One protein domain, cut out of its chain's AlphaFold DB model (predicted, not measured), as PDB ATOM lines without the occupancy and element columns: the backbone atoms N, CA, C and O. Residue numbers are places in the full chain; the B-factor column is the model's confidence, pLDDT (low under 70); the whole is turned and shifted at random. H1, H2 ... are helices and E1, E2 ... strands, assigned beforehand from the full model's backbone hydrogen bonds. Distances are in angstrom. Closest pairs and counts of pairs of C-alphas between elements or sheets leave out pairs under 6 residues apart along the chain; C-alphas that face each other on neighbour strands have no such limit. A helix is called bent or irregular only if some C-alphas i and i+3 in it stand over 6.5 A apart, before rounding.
ATOM      1  N   ILE A   5     136.687 172.444 146.943       88.81
ATOM      2  CA  ILE A   5     135.517 173.325 146.874       88.81
ATOM      3  C   ILE A   5     135.709 174.337 145.748       88.81
ATOM      4  O   ILE A   5     136.808 174.850 145.552       88.81
ATOM      5  N   GLN A   6     134.630 174.634 145.022       89.50
ATOM      6  CA  GLN A   6     134.595 175.683 144.008       89.50
ATOM      7  C   GLN A   6     133.449 176.660 144.290       89.50
ATOM      8  O   GLN A   6     132.280 176.279 144.259       89.50
ATOM      9  N   ILE A   7     133.794 177.923 144.523       85.44
ATOM     10  CA  ILE A   7     132.870 179.056 144.586       85.44
ATOM     11  C   ILE A   7     132.775 179.664 143.186       85.44
ATOM     12  O   ILE A   7     133.787 179.831 142.502       85.44
ATOM     13  N   GLN A   8     131.560 179.969 142.736       82.44
ATOM     14  CA  GLN A   8     131.315 180.418 141.369       82.44
ATOM     15  C   GLN A   8     131.389 181.938 141.236       82.44
ATOM     16  O   GLN A   8     131.141 182.696 142.178       82.44
ATOM     17  N   CYS A   9     131.702 182.389 140.021       75.81
ATOM     18  CA  CYS A   9     131.586 183.792 139.666       75.81
ATOM     19  C   CYS A   9     130.108 184.218 139.695       75.81
ATOM     20  O   CYS A   9     129.246 183.465 139.246       75.81
ATOM     21  N   PRO A  10     129.786 185.419 140.207       69.69
ATOM     22  CA  PRO A  10     128.411 185.907 140.248       69.69
ATOM     23  C   PRO A  10     127.813 186.253 138.876       69.69
ATOM     24  O   PRO A  10     126.616 186.526 138.826       69.69
ATOM     25  N   LEU A  11     128.622 186.302 137.815       76.00
ATOM     26  CA  LEU A  11     128.183 186.600 136.453       76.00
ATOM     27  C   LEU A  11     127.681 185.324 135.765       76.00
ATOM     28  O   LEU A  11     128.362 184.298 135.803       76.00
ATOM     29  N   GLU A  12     126.517 185.404 135.116       70.19
ATOM     30  CA  GLU A  12     125.985 184.308 134.296       70.19
ATOM     31  C   GLU A  12     127.007 183.904 133.219       70.19
ATOM     32  O   GLU A  12     127.698 184.749 132.651       70.19
ATOM     33  N   ASP A  13     127.165 182.594 133.011       70.00
ATOM     34  CA  ASP A  13     128.140 181.966 132.102       70.00
ATOM     35  C   ASP A  13     129.631 182.208 132.392       70.00
ATOM     36  O   ASP A  13     130.501 181.704 131.666       70.00
ATOM     37  N   CYS A  14     129.978 182.886 133.489       73.94
ATOM     38  CA  CYS A  14     131.372 183.033 133.879       73.94
ATOM     39  C   CYS A  14     131.899 181.744 134.527       73.94
ATOM     40  O   CYS A  14     131.650 181.435 135.693       73.94
ATOM     41  N   LYS A  15     132.672 180.989 133.740       75.50
ATOM     42  CA  LYS A  15     133.368 179.767 134.178       75.50
ATOM     43  C   LYS A  15     134.746 180.040 134.779       75.50
ATOM     44  O   LYS A  15     135.424 179.100 135.184       75.50
ATOM     45  N   SER A  16     135.164 181.303 134.810       81.44
ATOM     46  CA  SER A  16     136.458 181.702 135.347       81.44
ATOM     47  C   SER A  16     136.452 181.611 136.867       81.44
ATOM     48  O   SER A  16     135.534 182.090 137.533       81.44
ATOM     49  N   TYR A  17     137.503 181.013 137.406       83.50
ATOM     50  CA  TYR A  17     137.793 180.961 138.830       83.50
ATOM     51  C   TYR A  17     139.306 181.044 139.021       83.50
ATOM     52  O   TYR A  17     140.077 180.675 138.133       83.50
ATOM     53  N   TYR A  18     139.729 181.511 140.186       84.19
ATOM     54  CA  TYR A  18     141.112 181.403 140.614       84.19
ATOM     55  C   TYR A  18     141.363 179.998 141.179       84.19
ATOM     56  O   TYR A  18     140.662 179.573 142.097       84.19
ATOM     57  N   ASP A  19     142.313 179.253 140.612       87.81
ATOM     58  CA  ASP A  19     142.706 177.935 141.128       87.81
ATOM     59  C   ASP A  19     143.766 178.118 142.226       87.81
ATOM     60  O   ASP A  19     144.937 178.399 141.951       87.81
ATOM     61  N   TYR A  20     143.341 178.017 143.486       85.88
ATOM     62  CA  TYR A  20     144.215 178.089 144.649       85.88
ATOM     63  C   TYR A  20     144.886 176.735 144.872       85.88
ATOM     64  O   TYR A  20     144.414 175.888 145.633       85.88
ATOM     65  N   ASN A  21     146.012 176.549 144.192       82.81
ATOM     66  CA  ASN A  21     146.874 175.382 144.330       82.81
ATOM     67  C   ASN A  21     148.324 175.831 144.531       82.81
ATOM     68  O   ASN A  21     149.194 175.599 143.690       82.81
ATOM     69  N   GLN A  22     148.552 176.580 145.609       76.56
ATOM     70  CA  GLN A  22     149.857 177.162 145.895       76.56
ATOM     71  C   GLN A  22     150.693 176.202 146.748       76.56
ATOM     72  O   GLN A  22     150.173 175.617 147.702       76.56
ATOM     73  N   PRO A  23     151.992 176.030 146.442       66.12
ATOM     74  CA  PRO A  23     152.904 175.321 147.326       66.12
ATOM     75  C   PRO A  23     152.890 175.953 148.720       66.12
ATOM     76  O   PRO A  23     152.834 177.170 148.849       66.12
ATOM     77  N   GLN A  24     153.044 175.147 149.774       59.38
ATOM     78  CA  GLN A  24     153.018 175.629 151.166       59.38
ATOM     79  C   GLN A  24     154.029 176.762 151.457       59.38
ATOM     80  O   GLN A  24     153.846 177.527 152.402       59.38
ATOM     81  N   ASN A  25     155.084 176.872 150.644       64.56
ATOM     82  CA  ASN A  25     156.141 177.873 150.779       64.56
ATOM     83  C   ASN A  25     155.870 179.188 150.027       64.56
ATOM     84  O   ASN A  25     156.603 180.150 150.258       64.56
ATOM     85  N   ASP A  26     154.856 179.238 149.159       70.56
ATOM     86  CA  ASP A  26     154.471 180.441 148.424       70.56
ATOM     87  C   ASP A  26     153.291 181.116 149.129       70.56
ATOM     88  O   ASP A  26     152.213 180.545 149.307       70.56
ATOM     89  N   MET A  27     153.507 182.356 149.568       74.06
ATOM     90  CA  MET A  27     152.511 183.103 150.326       74.06
ATOM     91  C   MET A  27     151.585 183.869 149.384       74.06
ATOM     92  O   MET A  27     151.798 185.046 149.096       74.06
ATOM     93  N   VAL A  28     150.544 183.190 148.910       84.06
ATOM     94  CA  VAL A  28     149.389 183.835 148.278       84.06
ATOM     95  C   VAL A  28     148.224 183.741 149.247       84.06
ATOM     96  O   VAL A  28     147.741 182.645 149.529       84.06
ATOM     97  N   ALA A  29     147.803 184.877 149.792       88.50
ATOM     98  CA  ALA A  29     146.717 184.925 150.756       88.50
ATOM     99  C   ALA A  29     145.371 185.185 150.088       88.50
ATOM    100  O   ALA A  29     145.264 185.963 149.144       88.50
ATOM    101  N   LEU A  30     144.343 184.528 150.614       90.88
ATOM    102  CA  LEU A  30     142.958 184.773 150.258       90.88
ATOM    103  C   LEU A  30     142.414 185.942 151.055       90.88
ATOM    104  O   LEU A  30     142.583 186.002 152.271       90.88
ATOM    105  N   GLU A  31     141.715 186.834 150.372       89.00
ATOM    106  CA  GLU A  31     140.910 187.846 151.031       89.00
ATOM    107  C   GLU A  31     139.714 187.180 151.725       89.00
ATOM    108  O   GLU A  31     139.023 186.331 151.147       89.00
ATOM    109  N   ALA A  32     139.491 187.534 152.989       89.81
ATOM    110  CA  ALA A  32     138.387 187.003 153.766       89.81
ATOM    111  C   ALA A  32     137.852 188.026 154.766       89.81
ATOM    112  O   ALA A  32     138.592 188.829 155.327       89.81
ATOM    113  N   GLU A  33     136.558 187.925 155.047       89.19
ATOM    114  CA  GLU A  33     135.926 188.610 156.169       89.19
ATOM    115  C   GLU A  33     136.143 187.788 157.443       89.19
ATOM    116  O   GLU A  33     135.751 186.618 157.509       89.19
ATOM    117  N   TRP A  34     136.737 188.404 158.461       88.88
ATOM    118  CA  TRP A  34     136.978 187.788 159.765       88.88
ATOM    119  C   TRP A  34     135.837 188.133 160.712       88.88
ATOM    120  O   TRP A  34     135.659 189.295 161.075       88.88
ATOM    121  N   LYS A  35     135.051 187.136 161.111       82.25
ATOM    122  CA  LYS A  35     133.880 187.351 161.964       82.25
ATOM    123  C   LYS A  35     134.252 187.308 163.443       82.25
ATOM    124  O   LYS A  35     135.044 186.471 163.874       82.25
ATOM    125  N   ARG A  36     133.631 188.183 164.233       71.50
ATOM    126  CA  ARG A  36     133.667 188.128 165.699       71.50
ATOM    127  C   ARG A  36     132.702 187.053 166.213       71.50
ATOM    128  O   ARG A  36     131.626 186.873 165.653       71.50
ATOM    129  N   ASP A  37     133.109 186.328 167.256       58.22
ATOM    130  CA  ASP A  37     132.299 185.278 167.886       58.22
ATOM    131  C   ASP A  37     130.924 185.831 168.328       58.22
ATOM    132  O   ASP A  37     130.843 186.894 168.948       58.22
ATOM    133  N   TYR A  38     129.845 185.120 167.985       48.00
ATOM    134  CA  TYR A  38     128.445 185.585 167.947       48.00
ATOM    135  C   TYR A  38     127.772 185.785 169.318       48.00
ATOM    136  O   TYR A  38     126.559 185.974 169.391       48.00
ATOM    137  N   ASN A  39     128.522 185.783 170.419       52.22
ATOM    138  CA  ASN A  39     127.967 186.073 171.747       52.22
ATOM    139  C   ASN A  39     127.803 187.585 172.024       52.22
ATOM    140  O   ASN A  39     127.628 187.978 173.175       52.22
ATOM    141  N   ILE A  40     127.880 188.441 170.998       48.34
ATOM    142  CA  ILE A  40     127.772 189.903 171.099       48.34
ATOM    143  C   ILE A  40     126.796 190.390 170.013       48.34
ATOM    144  O   ILE A  40     126.864 189.939 168.872       48.34
ATOM    145  N   GLU A  41     125.860 191.253 170.409       44.22
ATOM    146  CA  GLU A  41     124.626 191.627 169.701       44.22
ATOM    147  C   GLU A  41     124.755 191.973 168.193       44.22
ATOM    148  O   GLU A  41     125.794 192.458 167.734       44.22
ATOM    149  N   PRO A  42     123.682 191.743 167.405       44.22
ATOM    150  CA  PRO A  42     123.708 191.697 165.936       44.22
ATOM    151  C   PRO A  42     123.727 193.057 165.213       44.22
ATOM    152  O   PRO A  42     123.595 193.088 163.990       44.22
ATOM    153  N   GLU A  43     123.867 194.180 165.918       44.56
ATOM    154  CA  GLU A  43     123.579 195.507 165.342       44.56
ATOM    155  C   GLU A  43     124.804 196.258 164.802       44.56
ATOM    156  O   GLU A  43     124.664 197.326 164.211       44.56
ATOM    157  N   ASN A  44     126.005 195.685 164.918       44.97
ATOM    158  CA  ASN A  44     127.220 196.242 164.331       44.97
ATOM    159  C   ASN A  44     127.881 195.223 163.404       44.97
ATOM    160  O   ASN A  44     127.848 194.019 163.652       44.97
ATOM    161  N   ILE A  45     128.486 195.711 162.323       51.81
ATOM    162  CA  ILE A  45     129.314 194.926 161.404       51.81
ATOM    163  C   ILE A  45     130.434 194.275 162.240       51.81
ATOM    164  O   ILE A  45     131.423 194.914 162.588       51.81
ATOM    165  N   ASN A  46     130.220 193.021 162.646       56.00
ATOM    166  CA  ASN A  46     131.012 192.305 163.648       56.00
ATOM    167  C   ASN A  46     132.309 191.754 163.034       56.00
ATOM    168  O   ASN A  46     132.516 190.540 162.958       56.00
ATOM    169  N   LEU A  47     133.172 192.656 162.568       63.25
ATOM    170  CA  LEU A  47     134.502 192.323 162.065       63.25
ATOM    171  C   LEU A  47     135.504 192.224 163.222       63.25
ATOM    172  O   LEU A  47     135.441 192.962 164.210       63.25
ATOM    173  N   TRP A  48     136.407 191.253 163.124       71.00
ATOM    174  CA  TRP A  48     137.461 191.027 164.107       71.00
ATOM    175  C   TRP A  48     138.512 192.149 164.037       71.00
ATOM    176  O   TRP A  48     139.002 192.441 162.955       71.00
ATOM    177  N   GLY A  49     138.842 192.765 165.179       72.94
ATOM    178  CA  GLY A  49     139.688 193.971 165.270       72.94
ATOM    179  C   GLY A  49     140.979 193.781 166.059       72.94
ATOM    180  O   GLY A  49     141.460 194.704 166.697       72.94
ATOM    181  N   GLU A  50     141.503 192.558 166.104       81.94
ATOM    182  CA  GLU A  50     142.840 192.296 166.636       81.94
ATOM    183  C   GLU A  50     143.576 191.322 165.721       81.94
ATOM    184  O   GLU A  50     142.975 190.390 165.196       81.94
ATOM    185  N   ILE A  51     144.894 191.447 165.575       87.56
ATOM    186  CA  ILE A  51     145.660 190.473 164.784       87.56
ATOM    187  C   ILE A  51     145.421 189.048 165.334       87.56
ATOM    188  O   ILE A  51     145.656 188.812 166.529       87.56
ATOM    189  N   PRO A  52     144.982 188.081 164.501       90.25
ATOM    190  CA  PRO A  52     144.767 186.704 164.929       90.25
ATOM    191  C   PRO A  52     146.036 186.095 165.529       90.25
ATOM    192  O   PRO A  52     147.139 186.300 165.023       90.25
ATOM    193  N   LYS A  53     145.898 185.311 166.602       90.69
ATOM    194  CA  LYS A  53     147.031 184.662 167.284       90.69
ATOM    195  C   LYS A  53     147.117 183.183 166.925       90.69
ATOM    196  O   LYS A  53     146.101 182.507 166.759       90.69
ATOM    197  N   ILE A  54     148.341 182.657 166.874       94.62
ATOM    198  CA  ILE A  54     148.602 181.230 166.637       94.62
ATOM    199  C   ILE A  54     147.820 180.380 167.648       94.62
ATOM    200  O   ILE A  54     147.803 180.655 168.846       94.62
ATOM    201  N   GLY A  55     147.168 179.332 167.150       92.12
ATOM    202  CA  GLY A  55     146.364 178.403 167.934       92.12
ATOM    203  C   GLY A  55     144.899 178.803 168.103       92.12
ATOM    204  O   GLY A  55     144.102 177.923 168.435       92.12
ATOM    205  N   GLN A  56     144.529 180.063 167.839       91.38
ATOM    206  CA  GLN A  56     143.136 180.511 167.920       91.38
ATOM    207  C   GLN A  56     142.272 179.905 166.814       91.38
ATOM    208  O   GLN A  56     142.765 179.519 165.749       91.38
ATOM    209  N   LEU A  57     140.972 179.836 167.100       92.69
ATOM    210  CA  LEU A  57     139.936 179.464 166.148       92.69
ATOM    211  C   LEU A  57     139.177 180.715 165.720       92.69
ATOM    212  O   LEU A  57     138.772 181.490 166.581       92.69
ATOM    213  N   HIS A  58     138.962 180.865 164.418       91.00
ATOM    214  CA  HIS A  58     138.247 181.999 163.831       91.00
ATOM    215  C   HIS A  58     137.255 181.522 162.780       91.00
ATOM    216  O   HIS A  58     137.490 180.506 162.123       91.00
ATOM    217  N   GLU A  59     136.155 182.251 162.616       92.62
ATOM    218  CA  GLU A  59     135.251 182.073 161.483       92.62
ATOM    219  C   GLU A  59     135.623 183.080 160.391       92.62
ATOM    220  O   GLU A  59     135.575 184.292 160.603       92.62
ATOM    221  N   VAL A  60     136.009 182.573 159.222       92.62
ATOM    222  CA  VAL A  60     136.422 183.383 158.069       92.62
ATOM    223  C   VAL A  60     135.485 183.136 156.898       92.62
ATOM    224  O   VAL A  60     135.120 181.994 156.616       92.62
ATOM    225  N   THR A  61     135.079 184.199 156.211       92.25
ATOM    226  CA  THR A  61     134.248 184.114 155.005       92.25
ATOM    227  C   THR A  61     135.049 184.544 153.792       92.25
ATOM    228  O   THR A  61     135.404 185.709 153.662       92.25
ATOM    229  N   ILE A  62     135.310 183.600 152.894       90.88
ATOM    230  CA  ILE A  62     136.000 183.845 151.630       90.88
ATOM    231  C   ILE A  62     134.943 184.082 150.555       90.88
ATOM    232  O   ILE A  62     133.988 183.309 150.417       90.88
ATOM    233  N   ARG A  63     135.115 185.165 149.799       87.44
ATOM    234  CA  ARG A  63     134.245 185.551 148.685       87.44
ATOM    235  C   ARG A  63     135.021 185.504 147.378       87.44
ATOM    236  O   ARG A  63     136.237 185.647 147.358       87.44
ATOM    237  N   GLY A  64     134.289 185.349 146.283       81.69
ATOM    238  CA  GLY A  64     134.855 185.377 144.938       81.69
ATOM    239  C   GLY A  64     134.946 184.001 144.292       81.69
ATOM    240  O   GLY A  64     134.733 182.972 144.928       81.69
ATOM    241  N   ALA A  65     135.210 183.998 142.987       87.62
ATOM    242  CA  ALA A  65     135.277 182.781 142.193       87.62
ATOM    243  C   ALA A  65     136.609 182.061 142.444       87.62
ATOM    244  O   ALA A  65     137.631 182.432 141.866       87.62
ATOM    245  N   ILE A  66     136.603 181.047 143.304       90.31
ATOM    246  CA  ILE A  66     137.806 180.327 143.729       90.31
ATOM    247  C   ILE A  66     137.572 178.824 143.726       90.31
ATOM    248  O   ILE A  66     136.507 178.354 144.118       90.31
ATOM    249  N   LYS A  67     138.591 178.070 143.327       91.94
ATOM    250  CA  LYS A  67     138.688 176.628 143.519       91.94
ATOM    251  C   LYS A  67     139.846 176.340 144.470       91.94
ATOM    252  O   LYS A  67     140.941 176.832 144.237       91.94
ATOM    253  N   ILE A  68     139.611 175.581 145.534       91.75
ATOM    254  CA  ILE A  68     140.597 175.337 146.596       91.75
ATOM    255  C   ILE A  68     140.448 173.928 147.171       91.75
ATOM    256  O   ILE A  68     139.329 173.461 147.378       91.75
ATOM    257  N   ASP A  69     141.568 173.260 147.452       93.06
ATOM    258  CA  ASP A  69     141.598 172.024 148.240       93.06
ATOM    259  C   ASP A  69     141.724 172.351 149.737       93.06
ATOM    260  O   ASP A  69     142.806 172.656 150.240       93.06
ATOM    261  N   LEU A  70     140.612 172.267 150.466       92.62
ATOM    262  CA  LEU A  70     140.543 172.575 151.898       92.62
ATOM    263  C   LEU A  70     141.166 171.492 152.796       92.62
ATOM    264  O   LEU A  70     141.199 171.649 154.022       92.62
ATOM    265  N   SER A  71     141.672 170.400 152.213       91.50
ATOM    266  CA  SER A  71     142.505 169.434 152.935       91.50
ATOM    267  C   SER A  71     143.921 169.964 153.202       91.50
ATOM    268  O   SER A  71     144.610 169.456 154.093       91.50
ATOM    269  N   GLN A  72     144.341 170.995 152.463       91.25
ATOM    270  CA  GLN A  72     145.619 171.676 152.622       91.25
ATOM    271  C   GLN A  72     145.482 172.917 153.514       91.25
ATOM    272  O   GLN A  72     144.390 173.441 153.743       91.25
ATOM    273  N   ASN A  73     146.614 173.391 154.039       93.56
ATOM    274  CA  ASN A  73     146.662 174.691 154.702       93.56
ATOM    275  C   ASN A  73     146.667 175.799 153.642       93.56
ATOM    276  O   ASN A  73     147.247 175.626 152.574       93.56
ATOM    277  N   PHE A  74     146.079 176.945 153.963       92.81
ATOM    278  CA  PHE A  74     145.985 178.081 153.048       92.81
ATOM    279  C   PHE A  74     146.217 179.388 153.793       92.81
ATOM    280  O   PHE A  74     145.906 179.507 154.979       92.81
ATOM    281  N   TRP A  75     146.784 180.371 153.105       93.44
ATOM    282  CA  TRP A  75     146.999 181.695 153.670       93.44
ATOM    283  C   TRP A  75     145.731 182.535 153.545       93.44
ATOM    284  O   TRP A  75     145.069 182.528 152.508       93.44
ATOM    285  N   VAL A  76     145.414 183.283 154.595       92.88
ATOM    286  CA  VAL A  76     144.307 184.241 154.632       92.88
ATOM    287  C   VAL A  76     144.859 185.601 155.025       92.88
ATOM    288  O   VAL A  76     145.676 185.704 155.942       92.88
ATOM    289  N   PHE A  77     144.432 186.630 154.310       91.88
ATOM    290  CA  PHE A  77     144.788 188.012 154.576       91.88
ATOM    291  C   PHE A  77     143.932 188.546 155.723       91.88
ATOM    292  O   PHE A  77     142.717 188.349 155.743       91.88
ATOM    293  N   TYR A  78     144.572 189.211 156.678       89.62
ATOM    294  CA  TYR A  78     143.932 189.921 157.773       89.62
ATOM    295  C   TYR A  78     144.307 191.402 157.713       89.62
ATOM    296  O   TYR A  78     145.484 191.752 157.594       89.62
ATOM    297  N   GLN A  79     143.297 192.248 157.872       83.00
ATOM    298  CA  GLN A  79     143.430 193.681 158.068       83.00
ATOM    299  C   GLN A  79     142.375 194.106 159.088       83.00
ATOM    300  O   GLN A  79     141.227 193.663 159.015       83.00
ATOM    301  N   ASP A  80     142.781 194.917 160.060       78.94
ATOM    302  CA  ASP A  80     141.869 195.452 161.070       78.94
ATOM    303  C   ASP A  80     140.760 196.282 160.401       78.94
ATOM    304  O   ASP A  80     141.075 197.074 159.530       78.94
ATOM    305  N   PRO A  81     139.469 196.161 160.739       69.81
ATOM    306  CA  PRO A  81     138.420 197.016 160.179       69.81
ATOM    307  C   PRO A  81     138.583 198.510 160.515       69.81
ATOM    308  O   PRO A  81     138.047 199.352 159.794       69.81
ATOM    309  N   VAL A  82     139.315 198.867 161.574       66.50
ATOM    310  CA  VAL A  82     139.565 200.258 161.995       66.50
ATOM    311  C   VAL A  82     140.841 200.803 161.327       66.50
ATOM    312  O   VAL A  82     141.675 201.443 161.958       66.50
ATOM    313  N   VAL A  83     141.027 200.538 160.025       63.03
ATOM    314  CA  VAL A  83     142.184 201.067 159.266       63.03
ATOM    315  C   VAL A  83     142.042 202.552 158.969       63.03
ATOM    316  O   VAL A  83     143.042 203.200 158.701       63.03
ATOM    317  N   PHE A  84     140.819 203.084 158.927       58.75
ATOM    318  CA  PHE A  84     140.560 204.375 158.300       58.75
ATOM    319  C   PHE A  84     140.207 205.455 159.320       58.75
ATOM    320  O   PHE A  84     139.214 205.343 160.037       58.75
ATOM    321  N   GLU A  85     140.974 206.542 159.310       56.84
ATOM    322  CA  GLU A  85     140.623 207.812 159.946       56.84
ATOM    323  C   GLU A  85     140.397 208.839 158.832       56.84
ATOM    324  O   GLU A  85     141.244 209.022 157.961       56.84
ATOM    325  N   GLU A  86     139.206 209.441 158.788       59.97
ATOM    326  CA  GLU A  86     138.815 210.420 157.754       59.97
ATOM    327  C   GLU A  86     138.976 209.931 156.294       59.97
ATOM    328  O   GLU A  86     139.138 210.723 155.368       59.97
ATOM    329  N   GLY A  87     138.898 208.614 156.067       63.38
ATOM    330  CA  GLY A  87     139.069 208.006 154.741       63.38
ATOM    331  C   GLY A  87     140.523 207.743 154.342       63.38
ATOM    332  O   GLY A  87     140.764 207.284 153.226       63.38
ATOM    333  N   PHE A  88     141.480 207.977 155.241       64.69
ATOM    334  CA  PHE A  88     142.892 207.653 155.052       64.69
ATOM    335  C   PHE A  88     143.296 206.462 155.915       64.69
ATOM    336  O   PHE A  88     142.882 206.357 157.067       64.69
ATOM    337  N   GLU A  89     144.130 205.579 155.365       67.81
ATOM    338  CA  GLU A  89     144.743 204.507 156.150       67.81
ATOM    339  C   GLU A  89     145.615 205.105 157.263       67.81
ATOM    340  O   GLU A  89     146.529 205.896 157.010       67.81
ATOM    341  N   THR A  90     145.359 204.709 158.504       73.50
ATOM    342  CA  THR A  90     146.212 205.040 159.639       73.50
ATOM    343  C   THR A  90     147.451 204.153 159.622       73.50
ATOM    344  O   THR A  90     147.447 203.014 159.143       73.50
ATOM    345  N   LYS A  91     148.544 204.657 160.198       74.62
ATOM    346  CA  LYS A  91     149.767 203.866 160.381       74.62
ATOM    347  C   LYS A  91     149.489 202.574 161.159       74.62
ATOM    348  O   LYS A  91     150.027 201.530 160.813       74.62
ATOM    349  N   GLU A  92     148.641 202.655 162.179       72.25
ATOM    350  CA  GLU A  92     148.214 201.517 162.998       72.25
ATOM    351  C   GLU A  92     147.451 200.486 162.157       72.25
ATOM    352  O   GLU A  92     147.730 199.291 162.244       72.25
ATOM    353  N   GLY A  93     146.579 200.950 161.261       72.00
ATOM    354  CA  GLY A  93     145.878 200.114 160.298       72.00
ATOM    355  C   GLY A  93     146.820 199.363 159.354       72.00
ATOM    356  O   GLY A  93     146.679 198.154 159.179       72.00
ATOM    357  N   ILE A  94     147.836 200.033 158.805       76.12
ATOM    358  CA  ILE A  94     148.857 199.389 157.958       76.12
ATOM    359  C   ILE A  94     149.693 198.391 158.775       76.12
ATOM    360  O   ILE A  94     149.978 197.284 158.318       76.12
ATOM    361  N   GLU A  95     150.081 198.753 160.000       79.56
ATOM    362  CA  GLU A  95     150.853 197.883 160.897       79.56
ATOM    363  C   GLU A  95     150.055 196.660 161.380       79.56
ATOM    364  O   GLU A  95     150.657 195.645 161.743       79.56
ATOM    365  N   SER A  96     148.721 196.720 161.325       80.38
ATOM    366  CA  SER A  96     147.828 195.608 161.662       80.38
ATOM    367  C   SER A  96     147.755 194.515 160.589       80.38
ATOM    368  O   SER A  96     147.266 193.417 160.866       80.38
ATOM    369  N   VAL A  97     148.249 194.787 159.375       87.38
ATOM    370  CA  VAL A  97     148.161 193.846 158.254       87.38
ATOM    371  C   VAL A  97     148.978 192.588 158.538       87.38
ATOM    372  O   VAL A  97     150.190 192.626 158.800       87.38
ATOM    373  N   ALA A  98     148.306 191.447 158.423       90.88
ATOM    374  CA  ALA A  98     148.886 190.145 158.680       90.88
ATOM    375  C   ALA A  98     148.407 189.090 157.682       90.88
ATOM    376  O   ALA A  98     147.345 189.177 157.074       90.88
ATOM    377  N   PHE A  99     149.223 188.057 157.540       92.56
ATOM    378  CA  PHE A  99     148.972 186.902 156.703       92.56
ATOM    379  C   PHE A  99     148.930 185.704 157.638       92.56
ATOM    380  O   PHE A  99     149.880 185.456 158.384       92.56
ATOM    381  N   CYS A 100     147.815 184.987 157.643       93.38
ATOM    382  CA  CYS A 100     147.561 183.904 158.580       93.38
ATOM    383  C   CYS A 100     147.517 182.568 157.844       93.38
ATOM    384  O   CYS A 100     146.639 182.352 157.007       93.38
ATOM    385  N   LEU A 101     148.422 181.648 158.181       94.44
ATOM    386  CA  LEU A 101     148.344 180.277 157.689       94.44
ATOM    387  C   LEU A 101     147.237 179.566 158.453       94.44
ATOM    388  O   LEU A 101     147.324 179.363 159.668       94.44
ATOM    389  N   CYS A 102     146.202 179.183 157.731       95.19
ATOM    390  CA  CYS A 102     144.988 178.628 158.283       95.19
ATOM    391  C   CYS A 102     144.887 177.140 157.964       95.19
ATOM    392  O   CYS A 102     145.185 176.691 156.856       95.19
ATOM    393  N   LYS A 103     144.404 176.378 158.944       95.69
ATOM    394  CA  LYS A 103     143.924 175.012 158.751       95.69
ATOM    395  C   LYS A 103     142.415 174.984 158.918       95.69
ATOM    396  O   LYS A 103     141.918 175.375 159.975       95.69
ATOM    397  N   LYS A 104     141.695 174.467 157.922       95.69
ATOM    398  CA  LYS A 104     140.252 174.231 158.034       95.69
ATOM    399  C   LYS A 104     139.966 173.259 159.184       95.69
ATOM    400  O   LYS A 104     140.526 172.164 159.236       95.69
ATOM    401  N   ILE A 105     139.073 173.657 160.083       96.62
ATOM    402  CA  ILE A 105     138.509 172.805 161.134       96.62
ATOM    403  C   ILE A 105     137.124 172.324 160.715       96.62
ATOM    404  O   ILE A 105     136.850 171.129 160.774       96.62
ATOM    405  N   GLU A 106     136.287 173.238 160.232       94.94
ATOM    406  CA  GLU A 106     134.890 172.968 159.899       94.94
ATOM    407  C   GLU A 106     134.435 173.868 158.747       94.94
ATOM    408  O   GLU A 106     134.891 175.006 158.618       94.94
ATOM    409  N   ILE A 107     133.537 173.351 157.908       94.56
ATOM    410  CA  ILE A 107     132.813 174.144 156.913       94.56
ATOM    411  C   ILE A 107     131.503 174.579 157.565       94.56
ATOM    412  O   ILE A 107     130.663 173.733 157.856       94.56
ATOM    413  N   VAL A 108     131.343 175.880 157.794       93.56
ATOM    414  CA  VAL A 108     130.135 176.450 158.410       93.56
ATOM    415  C   VAL A 108     129.050 176.660 157.351       93.56
ATOM    416  O   VAL A 108     127.892 176.319 157.567       93.56
ATOM    417  N   GLU A 109     129.422 177.198 156.187       91.88
ATOM    418  CA  GLU A 109     128.491 177.495 155.094       91.88
ATOM    419  C   GLU A 109     129.201 177.389 153.738       91.88
ATOM    420  O   GLU A 109     130.330 177.855 153.581       91.88
ATOM    421  N   ILE A 110     128.513 176.844 152.733       91.00
ATOM    422  CA  ILE A 110     128.878 177.009 151.321       91.00
ATOM    423  C   ILE A 110     127.661 177.553 150.588       91.00
ATOM    424  O   ILE A 110     126.596 176.938 150.589       91.00
ATOM    425  N   ALA A 111     127.840 178.693 149.934       88.44
ATOM    426  CA  ALA A 111     126.856 179.303 149.057       88.44
ATOM    427  C   ALA A 111     127.485 179.580 147.686       88.44
ATOM    428  O   ALA A 111     128.699 179.513 147.511       88.44
ATOM    429  N   THR A 112     126.666 179.953 146.703       84.50
ATOM    430  CA  THR A 112     127.121 180.164 145.317       84.50
ATOM    431  C   THR A 112     128.309 181.128 145.200       84.50
ATOM    432  O   THR A 112     129.169 180.930 144.348       84.50
ATOM    433  N   LYS A 113     128.361 182.163 146.053       85.62
ATOM    434  CA  LYS A 113     129.305 183.295 145.946       85.62
ATOM    435  C   LYS A 113     130.282 183.422 147.122       85.62
ATOM    436  O   LYS A 113     131.092 184.349 147.140       85.62
ATOM    437  N   LYS A 114     130.163 182.558 148.129       89.94
ATOM    438  CA  LYS A 114     130.964 182.624 149.355       89.94
ATOM    439  C   LYS A 114     131.065 181.257 150.017       89.94
ATOM    440  O   LYS A 114     130.167 180.428 149.873       89.94
ATOM    441  N   MET A 115     132.101 181.072 150.817       93.88
ATOM    442  CA  MET A 115     132.165 179.997 151.798       93.88
ATOM    443  C   MET A 115     132.581 180.570 153.142       93.88
ATOM    444  O   MET A 115     133.418 181.471 153.201       93.88
ATOM    445  N   THR A 116     132.019 180.025 154.211       93.88
ATOM    446  CA  THR A 116     132.390 180.367 155.578       93.88
ATOM    447  C   THR A 116     132.982 179.141 156.251       93.88
ATOM    448  O   THR A 116     132.393 178.059 156.245       93.88
ATOM    449  N   LEU A 117     134.178 179.307 156.808       95.06
ATOM    450  CA  LEU A 117     134.980 178.246 157.399       95.06
ATOM    451  C   LEU A 117     135.325 178.602 158.836       95.06
ATOM    452  O   LEU A 117     135.696 179.738 159.125       95.06
ATOM    453  N   LYS A 118     135.318 177.603 159.713       95.31
ATOM    454  CA  LYS A 118     136.021 177.683 160.989       95.31
ATOM    455  C   LYS A 118     137.449 177.214 160.769       95.31
ATOM    456  O   LYS A 118     137.675 176.076 160.345       95.31
ATOM    457  N   VAL A 119     138.416 178.071 161.055       95.94
ATOM    458  CA  VAL A 119     139.840 177.816 160.819       95.94
ATOM    459  C   VAL A 119     140.638 177.904 162.108       95.94
ATOM    460  O   VAL A 119     140.277 178.638 163.023       95.94
ATOM    461  N   LYS A 120     141.740 177.157 162.174       96.38
ATOM    462  CA  LYS A 120     142.767 177.293 163.207       96.38
ATOM    463  C   LYS A 120     143.982 178.004 162.636       96.38
ATOM    464  O   LYS A 120     144.486 177.594 161.590       96.38
ATOM    465  N   ILE A 121     144.483 178.998 163.358       96.12
ATOM    466  CA  ILE A 121     145.696 179.725 162.976       96.12
ATOM    467  C   ILE A 121     146.922 178.885 163.325       96.12
ATOM    468  O   ILE A 121     147.100 178.476 164.475       96.12
ATOM    469  N   LEU A 122     147.762 178.610 162.333       95.25
ATOM    470  CA  LEU A 122     149.011 177.864 162.486       95.25
ATOM    471  C   LEU A 122     150.228 178.787 162.518       95.25
ATOM    472  O   LEU A 122     151.148 178.551 163.294       95.25
ATOM    473  N   GLU A 123     150.212 179.836 161.701       94.25
ATOM    474  CA  GLU A 123     151.302 180.799 161.565       94.25
ATOM    475  C   GLU A 123     150.733 182.185 161.266       94.25
ATOM    476  O   GLU A 123     149.658 182.304 160.674       94.25
ATOM    477  N   VAL A 124     151.448 183.228 161.691       93.06
ATOM    478  CA  VAL A 124     151.096 184.627 161.440       93.06
ATOM    479  C   VAL A 124     152.349 185.360 160.980       93.06
ATOM    480  O   VAL A 124     153.353 185.368 161.693       93.06
ATOM    481  N   MET A 125     152.276 185.986 159.809       91.25
ATOM    482  CA  MET A 125     153.320 186.844 159.262       91.25
ATOM    483  C   MET A 125     152.790 188.263 159.077       91.25
ATOM    484  O   MET A 125     151.911 188.513 158.259       91.25
ATOM    485  N   THR A 126     153.340 189.206 159.836       88.75
ATOM    486  CA  THR A 126     153.070 190.644 159.668       88.75
ATOM    487  C   THR A 126     153.888 191.221 158.513       88.75
ATOM    488  O   THR A 126     154.953 190.688 158.175       88.75
ATOM    489  N   LEU A 127     153.461 192.357 157.951       81.50
ATOM    490  CA  LEU A 127     154.234 193.062 156.914       81.50
ATOM    491  C   LEU A 127     155.689 193.324 157.336       81.50
ATOM    492  O   LEU A 127     156.612 193.106 156.550       81.50
ATOM    493  N   LYS A 128     155.911 193.708 158.599       78.31
ATOM    494  CA  LYS A 128     157.249 193.964 159.158       78.31
ATOM    495  C   LYS A 128     158.140 192.718 159.177       78.31
ATOM    496  O   LYS A 128     159.351 192.811 159.004       78.31
ATOM    497  N   GLN A 129     157.567 191.542 159.418       80.56
ATOM    498  CA  GLN A 129     158.324 190.288 159.376       80.56
ATOM    499  C   GLN A 129     158.650 189.894 157.933       80.56
ATOM    500  O   GLN A 129     159.769 189.465 157.659       80.56
ATOM    501  N   MET A 130     157.721 190.111 157.000       75.81
ATOM    502  CA  MET A 130     157.945 189.847 155.576       75.81
ATOM    503  C   MET A 130     158.996 190.754 154.945       75.81
ATOM    504  O   MET A 130     159.819 190.268 154.167       75.81
ATOM    505  N   SER A 131     159.022 192.044 155.287       67.94
ATOM    506  CA  SER A 131     160.042 192.962 154.768       67.94
ATOM    507  C   SER A 131     161.454 192.491 155.124       67.94
ATOM    508  O   SER A 131     162.355 192.560 154.292       67.94
ATOM    509  N   SER A 138     164.546 184.207 147.695       39.44
ATOM    510  CA  SER A 138     163.676 184.308 146.504       39.44
ATOM    511  C   SER A 138     162.156 184.160 146.769       39.44
ATOM    512  O   SER A 138     161.397 183.846 145.857       39.44
ATOM    513  N   ARG A 139     161.700 184.353 148.013       45.84
ATOM    514  CA  ARG A 139     160.360 184.044 148.544       45.84
ATOM    515  C   ARG A 139     159.337 185.186 148.411       45.84
ATOM    516  O   ARG A 139     158.198 185.023 148.821       45.84
ATOM    517  N   VAL A 140     159.734 186.350 147.883       45.97
ATOM    518  CA  VAL A 140     158.953 187.608 147.993       45.97
ATOM    519  C   VAL A 140     158.510 188.171 146.632       45.97
ATOM    520  O   VAL A 140     157.886 189.227 146.574       45.97
ATOM    521  N   ALA A 141     158.804 187.488 145.519       38.19
ATOM    522  CA  ALA A 141     158.556 188.030 144.177       38.19
ATOM    523  C   ALA A 141     157.074 188.388 143.922       38.19
ATOM    524  O   ALA A 141     156.813 189.432 143.335       38.19
ATOM    525  N   ASN A 142     156.118 187.623 144.465       44.28
ATOM    526  CA  ASN A 142     154.683 187.869 144.247       44.28
ATOM    527  C   ASN A 142     154.032 188.837 145.253       44.28
ATOM    528  O   ASN A 142     153.014 189.447 144.943       44.28
ATOM    529  N   VAL A 143     154.609 189.040 146.444       43.78
ATOM    530  CA  VAL A 143     154.026 189.955 147.449       43.78
ATOM    531  C   VAL A 143     154.212 191.412 147.026       43.78
ATOM    532  O   VAL A 143     153.325 192.236 147.236       43.78
ATOM    533  N   LYS A 144     155.333 191.734 146.365       40.88
ATOM    534  CA  LYS A 144     155.569 193.084 145.836       40.88
ATOM    535  C   LYS A 144     154.526 193.496 144.802       40.88
ATOM    536  O   LYS A 144     154.197 194.670 144.776       40.88
ATOM    537  N   GLU A 145     153.991 192.580 143.996       39.88
ATOM    538  CA  GLU A 145     152.963 192.904 142.996       39.88
ATOM    539  C   GLU A 145     151.574 193.105 143.614       39.88
ATOM    540  O   GLU A 145     150.860 194.014 143.201       39.88
ATOM    541  N   VAL A 146     151.203 192.341 144.647       41.97
ATOM    542  CA  VAL A 146     149.928 192.536 145.373       41.97
ATOM    543  C   VAL A 146     149.950 193.834 146.184       41.97
ATOM    544  O   VAL A 146     149.006 194.616 146.155       41.97
ATOM    545  N   VAL A 147     151.071 194.120 146.849       44.12
ATOM    546  CA  VAL A 147     151.280 195.389 147.557       44.12
ATOM    547  C   VAL A 147     151.328 196.538 146.537       44.12
ATOM    548  O   VAL A 147     150.572 197.493 146.651       44.12
ATOM    549  N   ALA A 148     152.130 196.444 145.475       41.44
ATOM    550  CA  ALA A 148     152.219 197.509 144.475       41.44
ATOM    551  C   ALA A 148     150.907 197.753 143.716       41.44
ATOM    552  O   ALA A 148     150.644 198.899 143.387       41.44
ATOM    553  N   SER A 149     150.079 196.737 143.452       41.06
ATOM    554  CA  SER A 149     148.770 196.935 142.808       41.06
ATOM    555  C   SER A 149     147.762 197.627 143.725       41.06
ATOM    556  O   SER A 149     147.036 198.490 143.247       41.06
ATOM    557  N   ASN A 150     147.790 197.358 145.035       43.88
ATOM    558  CA  ASN A 150     146.958 198.078 146.007       43.88
ATOM    559  C   ASN A 150     147.453 199.511 146.290       43.88
ATOM    560  O   ASN A 150     146.651 200.382 146.609       43.88
ATOM    561  N   TYR A 151     148.756 199.784 146.147       43.84
ATOM    562  CA  TYR A 151     149.346 201.107 146.414       43.84
ATOM    563  C   TYR A 151     149.634 201.951 145.153       43.84
ATOM    564  O   TYR A 151     150.006 203.122 145.278       43.84
ATOM    565  N   ALA A 152     149.473 201.414 143.935       37.34
ATOM    566  CA  ALA A 152     149.713 202.149 142.684       37.34
ATOM    567  C   ALA A 152     148.687 203.266 142.425       37.34
ATOM    568  O   ALA A 152     149.003 204.210 141.700       37.34
ATOM    569  N   ASP A 153     147.516 203.217 143.062       39.53
ATOM    570  CA  ASP A 153     146.473 204.240 142.920       39.53
ATOM    571  C   ASP A 153     146.616 205.432 143.890       39.53
ATOM    572  O   ASP A 153     145.851 206.388 143.801       39.53
TER     573      ASP A 153
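What this domain is: This is residues 5 to 131 and 138 to 153 of the 156 residues of an uncharacterized protein of Bernardetia litoralis (strain ATCC 23117 / DSM 6794 / NBRC 15988 / NCIMB 1366 / Sio-4) (UniProt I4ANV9). A small closed barrel of five strands, E2, E3, E7, E6 and E5, makes the core, with the long bent hairpin of E6 and E7 wrapping round much of it. A small parallel pair, E1 and E4, is set off from the barrel; the short helix H2 runs on from E7, while H1 and H3 are off the barrel, and residues 39 to 44 and 147 to 153 stick out. The printed part has 143 residues with seven named strands and three named helices, in the order E1 E2 E3 E4 E5 H1 E6 E7 H2 H3, and its class is mixed, helices and strands. Round the ring run E2, E3, E7, E6, E5 and back to E2, in a mixed sheet. The whole is compact, with a radius of gyration of the C-alphas of 15.6 A and spans of 45 by 40 by 33 A.

Where its parts are: Residues 5 to 17 hold no named element; residues 5 to 6 pair antiparallel with residues 67 to 68. E1, residues 18 to 20, begins at C-alpha 18 (141.112, 181.403, 140.614). E2, residues 29 to 35, is 17.2 A long, and E3, residues 57 to 63, is 19.3 A long. E4, residues 66 to 69, and E5, residues 74 to 78, measure 10.2 A and 12.9 A. H1 is residues 91 to 95. E6, residues 98 to 111, is 26.4 A from end to end and bends by 94 degrees at residue 106. E7, residues 114 to 126, is 25.7 A from end to end, begins at C-alpha 114 (130.964, 182.624, 149.355) and bends by 93 degrees at residue 122. H2 is residues 127 to 131. H3, residues 143 to 153, is 16.8 A long, ends at C-alpha 153 (146.473, 204.240, 142.920) and is only just irregular: C-alphas 150 and 153 are 6.9 A apart.

How they stand to each other: In the barrel, E2 has staggered pairing: its residues 29 to 31 pair with E5 and its residues 32 to 35 with E3. E2 and E3 form an antiparallel hairpin at 116 degrees, with N 33 and O 61 at 2.9 A. E3 and E7 are antiparallel at 119 degrees, with N 60 and O 117 at 2.9 A. E7 and E6 form the other hairpin, antiparallel at 167 degrees, with N 118 and O 106 at 2.9 A. E6 and E5 are antiparallel, with N 100 and O 76 at 2.8 A. E5 and E2, parallel at 59 degrees, close the ring, with N 30 and O 75 at 2.8 A. E1 and E4 are parallel at 18 degrees, with N 20 and O 67 at 2.8 A; both are apart from E6 and E7. H2 is on the barrel. H1 is not on it, and H1 and H2 are close but not clearly touching, their closest C-alphas being those of Glu 95 and Leu 127, 7.1 A apart. H3 is not on the barrel and is apart from H1 and H2. Every O i to N i+4 pair is within hydrogen-bond range in H1 and H2, and 6 of 7 are in H3.

The domain as a whole: The two C-alphas farthest apart are those of Glu 41 and Ser 138, at 46.0 A. Residues 132 to 137 are not printed, and C-alphas 131 and 138 are 12.5 A apart across this cut, which lies in the link from H2 to H3. The long links are E2 to E3, with 21 residues, and E5 to H1, with 12. The mean pLDDT of the printed part is 76.8; 41 residues are under 70, among them residues 37 to 47, 81 to 89 and 138 to 153, and H3 has a mean of 42.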